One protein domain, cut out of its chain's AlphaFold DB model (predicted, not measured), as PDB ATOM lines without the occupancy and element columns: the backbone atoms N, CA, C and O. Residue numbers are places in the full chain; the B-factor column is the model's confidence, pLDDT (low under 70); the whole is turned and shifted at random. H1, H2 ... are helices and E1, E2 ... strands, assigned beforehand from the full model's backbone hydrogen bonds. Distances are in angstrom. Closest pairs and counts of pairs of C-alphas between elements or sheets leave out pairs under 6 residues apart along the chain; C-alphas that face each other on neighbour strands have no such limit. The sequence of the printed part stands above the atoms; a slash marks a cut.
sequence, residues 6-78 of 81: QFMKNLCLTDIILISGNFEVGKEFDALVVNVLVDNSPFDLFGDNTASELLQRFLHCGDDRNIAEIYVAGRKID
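AT A GLANCE: This is residues 6 to 78 of the 81 residues of the protein "GDA" of Bugula neritina (UniProt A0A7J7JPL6). There is little regular structure: a small antiparallel sheet, E1 - E2 - E3, with H2 beyond one end, long loops round them, and residues 6 to 11, including H1, sticking out. The printed part has 73 residues, 29 in named elements, ordered H1 E1 H2 E2 E3; the class is mixed. It is compact, radius of gyration of the C-alphas 12.8 A, spanning 38 by 25 by 20 A.

IN THESE COORDINATES: E2, residues 67 to 72, is 13.8 A long; E1 is residues 31 to 34. E3, residues 75 to 77, ends at C-alpha 77 (-0.087, 14.144, 69.344). H2, residues 51 to 61, is 15.2 A long. H1, residues 6 to 10, begins at C-alpha 6 (0.732, 11.238, 92.805).

HOW THE PARTS SIT: E1 and E2 are antiparallel at 173 degrees; N 33 and O 69 are within hydrogen-bond range, 2.8 A. E2 and E3 form a hairpin at 136 degrees; N 77 and O 70 are within range, 2.8 A. H2 is only just not on the sheet, with 4 pairs of C-alphas within 10 A. H1 and H2 are apart; in both, every O i to N i+4 pair is within range.

THE WHOLE: The C-alphas farthest apart, of Gly 26 and Phe 46, are 38.4 A apart. The printed part has no cut; links H1 to E1 and E1 to H2 are long. Residues 6 to 22 have pLDDT under 70.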
ATOM      1  N   GLN A   6       0.658  12.651  93.166       36.81
ATOM      2  CA  GLN A   6       0.732  11.238  92.805       36.81
ATOM      3  C   GLN A   6       1.138  11.013  91.336       36.81
ATOM      4  O   GLN A   6       1.838  10.052  91.042       36.81
ATOM      5  N   PHE A   7       0.724  11.895  90.419       44.34
ATOM      6  CA  PHE A   7       1.114  11.860  89.006       44.34
ATOM      7  C   PHE A   7       2.593  12.221  88.848       44.34
ATOM      8  O   PHE A   7       3.313  11.527  88.143       44.34
ATOM      9  N   MET A   8       3.066  13.228  89.594       38.75
ATOM     10  CA  MET A   8       4.491  13.582  89.650       38.75
ATOM     11  C   MET A   8       5.342  12.496  90.331       38.75
ATOM     12  O   MET A   8       6.476  12.266  89.929       38.75
ATOM     13  N   LYS A   9       4.796  11.778  91.324       37.31
ATOM     14  CA  LYS A   9       5.468  10.636  91.976       37.31
ATOM     15  C   LYS A   9       5.483   9.365  91.121       37.31
ATOM     16  O   LYS A   9       6.427   8.590  91.222       37.31
ATOM     17  N   ASN A  10       4.475   9.168  90.270       33.16
ATOM     18  CA  ASN A  10       4.441   8.090  89.277       33.16
ATOM     19  C   ASN A  10       5.195   8.444  87.986       33.16
ATOM     20  O   ASN A  10       5.389   7.576  87.144       33.16
ATOM     21  N   LEU A  11       5.684   9.681  87.859       41.19
ATOM     22  CA  LEU A  11       6.645  10.110  86.837       41.19
ATOM     23  C   LEU A  11       8.069   9.601  87.125       41.19
ATOM     24  O   LEU A  11       9.055  10.120  86.612       41.19
ATOM     25  N   CYS A  12       8.187   8.583  87.972       36.84
ATOM     26  CA  CYS A  12       9.343   7.716  88.023       36.84
ATOM     27  C   CYS A  12       9.129   6.637  86.963       36.84
ATOM     28  O   CYS A  12       8.589   5.585  87.282       36.84
ATOM     29  N   LEU A  13       9.451   6.954  85.707       35.75
ATOM     30  CA  LEU A  13       9.891   6.022  84.663       35.75
ATOM     31  C   LEU A  13      10.242   6.850  83.414       35.75
ATOM     32  O   LEU A  13       9.367   7.342  82.707       35.75
ATOM     33  N   THR A  14      11.556   7.007  83.226       37.97
ATOM     34  CA  THR A  14      12.257   7.344  81.974       37.97
ATOM     35  C   THR A  14      11.987   8.735  81.389       37.97
ATOM     36  O   THR A  14      11.339   8.912  80.365       37.97
ATOM     37  N   ASP A  15      12.547   9.718  82.097       47.69
ATOM     38  CA  ASP A  15      13.075  11.006  81.631       47.69
ATOM     39  C   ASP A  15      12.357  11.685  80.462       47.69
ATOM     40  O   ASP A  15      12.699  11.544  79.285       47.69
ATOM     41  N   ILE A  16      11.396  12.531  80.823       50.72
ATOM     42  CA  ILE A  16      10.784  13.476  79.900       50.72
ATOM     43  C   ILE A  16      11.821  14.537  79.520       50.72
ATOM     44  O   ILE A  16      12.222  15.351  80.355       50.72
ATOM     45  N   ILE A  17      12.240  14.552  78.254       51.28
ATOM     46  CA  ILE A  17      13.126  15.593  77.727       51.28
ATOM     47  C   ILE A  17      12.293  16.752  77.194       51.28
ATOM     48  O   ILE A  17      11.455  16.593  76.305       51.28
ATOM     49  N   LEU A  18      12.563  17.942  77.726       46.94
ATOM     50  CA  LEU A  18      12.018  19.200  77.233       46.94
ATOM     51  C   LEU A  18      12.902  19.715  76.097       46.94
ATOM     52  O   LEU A  18      14.067  20.040  76.315       46.94
ATOM     53  N   ILE A  19      12.346  19.814  74.888       44.97
ATOM     54  CA  ILE A  19      13.028  20.467  73.757       44.97
ATOM     55  C   ILE A  19      12.947  22.004  73.903       44.97
ATOM     56  O   ILE A  19      13.814  22.728  73.419       44.97
ATOM     57  N   SER A  20      11.963  22.516  74.652       39.25
ATOM     58  CA  SER A  20      11.871  23.923  75.058       39.25
ATOM     59  C   SER A  20      11.065  24.074  76.352       39.25
ATOM     60  O   SER A  20       9.877  23.780  76.366       39.25
ATOM     61  N   GLY A  21      11.679  24.577  77.426       55.62
ATOM     62  CA  GLY A  21      10.968  24.970  78.652       55.62
ATOM     63  C   GLY A  21      11.305  24.137  79.889       55.62
ATOM     64  O   GLY A  21      12.192  23.295  79.865       55.62
ATOM     65  N   ASN A  22      10.624  24.438  80.994       63.94
ATOM     66  CA  ASN A  22      10.657  23.718  82.271       63.94
ATOM     67  C   ASN A  22       9.207  23.384  82.683       63.94
ATOM     68  O   ASN A  22       8.269  23.952  82.125       63.94
ATOM     69  N   PHE A  23       9.006  22.506  83.672       72.00
ATOM     70  CA  PHE A  23       7.668  22.154  84.181       72.00
ATOM     71  C   PHE A  23       7.128  23.161  85.212       72.00
ATOM     72  O   PHE A  23       6.611  22.778  86.262       72.00
ATOM     73  N   GLU A  24       7.275  24.460  84.954       70.75
ATOM     74  CA  GLU A  24       6.697  25.486  85.824       70.75
ATOM     75  C   GLU A  24       5.184  25.608  85.626       70.75
ATOM     76  O   GLU A  24       4.662  25.596  84.508       70.75
ATOM     77  N   VAL A  25       4.471  25.790  86.738       74.00
ATOM     78  CA  VAL A  25       3.028  26.046  86.725       74.00
ATOM     79  C   VAL A  25       2.741  27.321  85.931       74.00
ATOM     80  O   VAL A  25       3.329  28.369  86.188       74.00
ATOM     81  N   GLY A  26       1.800  27.233  84.990       74.50
ATOM     82  CA  GLY A  26       1.395  28.354  84.137       74.50
ATOM     83  C   GLY A  26       2.059  28.381  82.758       74.50
ATOM     84  O   GLY A  26       1.712  29.251  81.963       74.50
ATOM     85  N   LYS A  27       2.964  27.440  82.453       70.94
ATOM     86  CA  LYS A  27       3.481  27.225  81.094       70.94
ATOM     87  C   LYS A  27       2.671  26.180  80.338       70.94
ATOM     88  O   LYS A  27       2.007  25.330  80.936       70.94
ATOM     89  N   GLU A  28       2.749  26.263  79.015       73.81
ATOM     90  CA  GLU A  28       2.244  25.225  78.123       73.81
ATOM     91  C   GLU A  28       3.002  23.915  78.365       73.81
ATOM     92  O   GLU A  28       4.209  23.907  78.618       73.81
ATOM     93  N   PHE A  29       2.269  22.800  78.344       77.88
ATOM     94  CA  PHE A  29       2.843  21.479  78.578       77.88
ATOM     95  C   PHE A  29       3.329  20.883  77.257       77.88
ATOM     96  O   PHE A  29       2.559  20.235  76.543       77.88
ATOM     97  N   ASP A  30       4.605  21.112  76.961       76.06
ATOM     98  CA  ASP A  30       5.320  20.509  75.840       76.06
ATOM     99  C   ASP A  30       6.279  19.447  76.385       76.06
ATOM    100  O   ASP A  30       7.182  19.766  77.153       76.06
ATOM    101  N   ALA A  31       6.068  18.176  76.044       81.44
ATOM    102  CA  ALA A  31       6.787  17.061  76.657       81.44
ATOM    103  C   ALA A  31       6.918  15.860  75.717       81.44
ATOM    104  O   ALA A  31       6.027  15.574  74.919       81.44
ATOM    105  N   LEU A  32       8.014  15.114  75.868       82.50
ATOM    106  CA  LEU A  32       8.232  13.827  75.210       82.50
ATOM    107  C   LEU A  32       8.277  12.706  76.239       82.50
ATOM    108  O   LEU A  32       9.070  12.763  77.172       82.50
ATOM    109  N   VAL A  33       7.470  11.668  76.050       83.62
ATOM    110  CA  VAL A  33       7.577  10.440  76.841       83.62
ATOM    111  C   VAL A  33       8.547   9.512  76.133       83.62
ATOM    112  O   VAL A  33       8.314   9.121  74.987       83.62
ATOM    113  N   VAL A  34       9.626   9.160  76.825       82.56
ATOM    114  CA  VAL A  34      10.710   8.347  76.280       82.56
ATOM    115  C   VAL A  34      10.677   6.966  76.919       82.56
ATOM    116  O   VAL A  34      10.586   6.826  78.135       82.56
ATOM    117  N   ASN A  35      10.784   5.933  76.093       83.50
ATOM    118  CA  ASN A  35      11.008   4.563  76.505       83.50
ATOM    119  C   ASN A  35      12.399   4.105  76.036       83.50
ATOM    120  O   ASN A  35      12.655   3.871  74.854       83.50
ATOM    121  N   VAL A  36      13.311   3.960  76.993       79.44
ATOM    122  CA  VAL A  36      14.686   3.484  76.762       79.44
ATOM    123  C   VAL A  36      14.799   1.954  76.730       79.44
ATOM    124  O   VAL A  36      15.865   1.428  76.428       79.44
ATOM    125  N   LEU A  37      13.705   1.242  77.022       80.62
ATOM    126  CA  LEU A  37      13.599  -0.222  77.036       80.62
ATOM    127  C   LEU A  37      12.853  -0.768  75.806       80.62
ATOM    128  O   LEU A  37      12.352  -1.889  75.839       80.62
ATOM    129  N   VAL A  38      12.720   0.022  74.739       81.19
ATOM    130  CA  VAL A  38      12.102  -0.455  73.494       81.19
ATOM    131  C   VAL A  38      12.936  -1.561  72.855       81.19
ATOM    132  O   VAL A  38      14.169  -1.502  72.832       81.19
ATOM    133  N   ASP A  39      12.252  -2.553  72.291       73.06
ATOM    134  CA  ASP A  39      12.905  -3.587  71.497       73.06
ATOM    135  C   ASP A  39      13.647  -2.942  70.316       73.06
ATOM    136  O   ASP A  39      13.126  -2.052  69.640       73.06
ATOM    137  N   ASN A  40      14.874  -3.402  70.054       74.31
ATOM    138  CA  ASN A  40      15.799  -2.796  69.088       74.31
ATOM    139  C   ASN A  40      16.187  -1.338  69.401       74.31
ATOM    140  O   ASN A  40      16.485  -0.583  68.469       74.31
ATOM    141  N   SER A  41      16.206  -0.939  70.678       74.12
ATOM    142  CA  SER A  41      16.812   0.329  71.100       74.12
ATOM    143  C   SER A  41      18.229   0.475  70.515       74.12
ATOM    144  O   SER A  41      18.968  -0.512  70.438       74.12
ATOM    145  N   PRO A  42      18.645   1.684  70.102       77.62
ATOM    146  CA  PRO A  42      19.999   1.928  69.602       77.62
ATOM    147  C   PRO A  42      21.103   1.708  70.649       77.62
ATOM    148  O   PRO A  42      22.285   1.724  70.304       77.62
ATOM    149  N   PHE A  43      20.746   1.514  71.919       77.62
ATOM    150  CA  PHE A  43      21.684   1.261  73.003       77.62
ATOM    151  C   PHE A  43      21.155   0.212  73.981       77.62
ATOM    152  O   PHE A  43      19.959   0.150  74.274       77.62
ATOM    153  N   ASP A  44      22.089  -0.553  74.542       77.94
ATOM    154  CA  ASP A  44      21.818  -1.536  75.581       77.94
ATOM    155  C   ASP A  44      21.884  -0.907  76.979       77.94
ATOM    156  O   ASP A  44      22.705  -0.024  77.272       77.94
ATOM    157  N   LEU A  45      21.027  -1.410  77.866       77.62
ATOM    158  CA  LEU A  45      21.029  -1.089  79.286       77.62
ATOM    159  C   LEU A  45      21.610  -2.269  80.063       77.62
ATOM    160  O   LEU A  45      21.116  -3.391  79.983       77.62
ATOM    161  N   PHE A  46      22.678  -2.008  80.815       78.38
ATOM    162  CA  PHE A  46      23.352  -3.014  81.631       78.38
ATOM    163  C   PHE A  46      23.139  -2.694  83.107       78.38
ATOM    164  O   PHE A  46      23.477  -1.594  83.542       78.38
ATOM    165  N   GLY A  47      22.612  -3.657  83.868       79.38
ATOM    166  CA  GLY A  47      22.383  -3.515  85.309       79.38
ATOM    167  C   GLY A  47      21.360  -2.438  85.681       79.38
ATOM    168  O   GLY A  47      20.584  -1.964  84.846       79.38
ATOM    169  N   ASP A  48      21.379  -2.048  86.951       76.94
ATOM    170  CA  ASP A  48      20.536  -0.973  87.464       76.94
ATOM    171  C   ASP A  48      21.135   0.376  87.048       76.94
ATOM    172  O   ASP A  48      22.240   0.726  87.458       76.94
ATOM    173  N   ASN A  49      20.412   1.123  86.213       78.12
ATOM    174  CA  ASN A  49      20.807   2.461  85.777       78.12
ATOM    175  C   ASN A  49      19.954   3.499  86.513       78.12
ATOM    176  O   ASN A  49      18.743   3.336  86.676       78.12
ATOM    177  N   THR A  50      20.580   4.586  86.941       80.44
ATOM    178  CA  THR A  50      19.887   5.750  87.496       80.44
ATOM    179  C   THR A  50      19.164   6.526  86.395       80.44
ATOM    180  O   THR A  50      19.562   6.486  85.233       80.44
ATOM    181  N   ALA A  51      18.138   7.304  86.753       75.12
ATOM    182  CA  ALA A  51      17.432   8.163  85.795       75.12
ATOM    183  C   ALA A  51      18.393   9.107  85.035       75.12
ATOM    184  O   ALA A  51      18.357   9.193  83.818       75.12
ATOM    185  N   SER A  52      19.363   9.718  85.721       76.38
ATOM    186  CA  SER A  52      20.363  10.578  85.064       76.38
ATOM    187  C   SER A  52      21.180   9.837  83.992       76.38
ATOM    188  O   SER A  52      21.461  10.390  82.930       76.38
ATOM    189  N   GLU A  53      21.547   8.576  84.239       79.75
ATOM    190  CA  GLU A  53      22.275   7.754  83.265       79.75
ATOM    191  C   GLU A  53      21.392   7.360  82.079       79.75
ATOM    192  O   GLU A  53      21.858   7.387  80.940       79.75
ATOM    193  N   LEU A  54      20.120   7.031  82.321       81.69
ATOM    194  CA  LEU A  54      19.152   6.732  81.263       81.69
ATOM    195  C   LEU A  54      18.915   7.954  80.370       81.69
ATOM    196  O   LEU A  54      19.015   7.844  79.146       81.69
ATOM    197  N   LEU A  55      18.711   9.126  80.977       80.50
ATOM    198  CA  LEU A  55      18.607  10.405  80.287       80.50
ATOM    199  C   LEU A  55      19.848  10.692  79.440       80.50
ATOM    200  O   LEU A  55      19.731  11.018  78.260       80.50
ATOM    201  N   GLN A  56      21.045  10.567  80.022       81.06
ATOM    202  CA  GLN A  56      22.292  10.799  79.293       81.06
ATOM    203  C   GLN A  56      22.448   9.836  78.118       81.06
ATOM    204  O   GLN A  56      22.871  10.260  77.045       81.06
ATOM    205  N   ARG A  57      22.111   8.555  78.287       82.94
ATOM    206  CA  ARG A  57      22.169   7.570  77.197       82.94
ATOM    207  C   ARG A  57      21.194   7.917  76.080       82.94
ATOM    208  O   ARG A  57      21.599   7.917  74.922       82.94
ATOM    209  N   PHE A  58      19.957   8.269  76.417       83.38
ATOM    210  CA  PHE A  58      18.970   8.688  75.428       83.38
ATOM    211  C   PHE A  58      19.407   9.968  74.694       83.38
ATOM    212  O   PHE A  58      19.327  10.017  73.473       83.38
ATOM    213  N   LEU A  59      19.973  10.956  75.396       83.62
ATOM    214  CA  LEU A  59      20.512  12.174  74.776       83.62
ATOM    215  C   LEU A  59      21.661  11.908  73.792       83.62
ATOM    216  O   LEU A  59      21.797  12.641  72.815       83.62
ATOM    217  N   HIS A  60      22.505  10.905  74.053       84.00
ATOM    218  CA  HIS A  60      23.661  10.606  73.202       84.00
ATOM    219  C   HIS A  60      23.351   9.638  72.058       84.00
ATOM    220  O   HIS A  60      23.918   9.787  70.977       84.00
ATOM    221  N   CYS A  61      22.509   8.633  72.299       85.50
ATOM    222  CA  CYS A  61      22.326   7.503  71.385       85.50
ATOM    223  C   CYS A  61      20.870   7.258  70.981       85.50
ATOM    224  O   CYS A  61      20.638   6.411  70.125       85.50
ATOM    225  N   GLY A  62      19.900   7.920  71.611       84.88
ATOM    226  CA  GLY A  62      18.483   7.693  71.356       84.88
ATOM    227  C   GLY A  62      18.016   8.184  69.993       84.88
ATOM    228  O   GLY A  62      18.582   9.114  69.418       84.88
ATOM    229  N   ASP A  63      16.949   7.568  69.494       86.31
ATOM    230  CA  ASP A  63      16.271   7.984  68.268       86.31
ATOM    231  C   ASP A  63      14.742   7.953  68.413       86.31
ATOM    232  O   ASP A  63      14.204   7.816  69.516       86.31
ATOM    233  N   ASP A  64      14.022   8.131  67.305       86.75
ATOM    234  CA  ASP A  64      12.561   8.216  67.274       86.75
ATOM    235  C   ASP A  64      11.869   6.960  67.813       86.75
ATOM    236  O   ASP A  64      10.758   7.057  68.331       86.75
ATOM    237  N   ARG A  65      12.532   5.796  67.789       84.56
ATOM    238  CA  ARG A  65      11.978   4.544  68.330       84.56
ATOM    239  C   ARG A  65      11.825   4.597  69.841       84.56
ATOM    240  O   ARG A  65      10.957   3.924  70.388       84.56
ATOM    241  N   ASN A  66      12.651   5.395  70.515       83.94
ATOM    242  CA  ASN A  66      12.542   5.606  71.950       83.94
ATOM    243  C   ASN A  66      11.415   6.586  72.310       83.94
ATOM    244  O   ASN A  66      11.090   6.701  73.485       83.94
ATOM    245  N   ILE A  67      10.806   7.301  71.360       85.00
ATOM    246  CA  ILE A  67       9.749   8.276  71.655       85.00
ATOM    247  C   ILE A  67       8.397   7.559  71.651       85.00
ATOM    248  O   ILE A  67       7.846   7.235  70.602       85.00
ATOM    249  N   ALA A  68       7.850   7.321  72.841       84.75
ATOM    250  CA  ALA A  68       6.573   6.636  73.009       84.75
ATOM    251  C   ALA A  68       5.382   7.580  72.793       84.75
ATOM    252  O   ALA A  68       4.385   7.196  72.182       84.75
ATOM    253  N   GLU A  69       5.465   8.813  73.303       86.06
ATOM    254  CA  GLU A  69       4.383   9.795  73.198       86.06
ATOM    255  C   GLU A  69       4.922  11.219  73.085       86.06
ATOM    256  O   GLU A  69       5.970  11.556  73.637       86.06
ATOM    257  N   ILE A  70       4.163  12.075  72.404       85.56
ATOM    258  CA  ILE A  70       4.487  13.488  72.219       85.56
ATOM    259  C   ILE A  70       3.311  14.314  72.723       85.56
ATOM    260  O   ILE A  70       2.167  14.057  72.352       85.56
ATOM    261  N   TYR A  71       3.593  15.317  73.545       85.00
ATOM    262  CA  TYR A  71       2.621  16.275  74.053       85.00
ATOM    263  C   TYR A  71       3.021  17.681  73.627       85.00
ATOM    264  O   TYR A  71       4.163  18.083  73.838       85.00
ATOM    265  N   VAL A  72       2.076  18.418  73.047       85.06
ATOM    266  CA  VAL A  72       2.247  19.830  72.679       85.06
ATOM    267  C   VAL A  72       1.052  20.615  73.208       85.06
ATOM    268  O   VAL A  72      -0.093  20.232  72.950       85.06
ATOM    269  N   ALA A  73       1.297  21.685  73.964       82.88
ATOM    270  CA  ALA A  73       0.265  22.491  74.624       82.88
ATOM    271  C   ALA A  73      -0.767  21.635  75.399       82.88
ATOM    272  O   ALA A  73      -1.986  21.808  75.292       82.88
ATOM    273  N   GLY A  74      -0.282  20.618  76.122       81.19
ATOM    274  CA  GLY A  74      -1.118  19.698  76.902       81.19
ATOM    275  C   GLY A  74      -1.899  18.661  76.090       81.19
ATOM    276  O   GLY A  74      -2.674  17.899  76.669       81.19
ATOM    277  N   ARG A  75      -1.723  18.600  74.765       85.62
ATOM    278  CA  ARG A  75      -2.418  17.647  73.888       85.62
ATOM    279  C   ARG A  75      -1.462  16.561  73.423       85.62
ATOM    280  O   ARG A  75      -0.412  16.873  72.869       85.62
ATOM    281  N   LYS A  76      -1.858  15.297  73.601       86.44
ATOM    282  CA  LYS A  76      -1.147  14.163  73.006       86.44
ATOM    283  C   LYS A  76      -1.284  14.235  71.487       86.44
ATOM    284  O   LYS A  76      -2.399  14.311  70.969       86.44
ATOM    285  N   ILE A  77      -0.154  14.223  70.796       88.00
ATOM    286  CA  ILE A  77      -0.087  14.144  69.344       88.00
ATOM    287  C   ILE A  77      -0.052  12.669  68.970       88.00
ATOM    288  O   ILE A  77       0.845  11.937  69.384       88.00
ATOM    289  N   ASP A  78      -1.057  12.236  68.215       83.25
ATOM    290  CA  ASP A  78      -1.099  10.892  67.659       83.25
ATOM    291  C   ASP A  78      -0.511  10.921  66.248       83.25
ATOM    292  O   ASP A  78      -1.055  11.558  65.342       83.25
TER     293      ASP A  78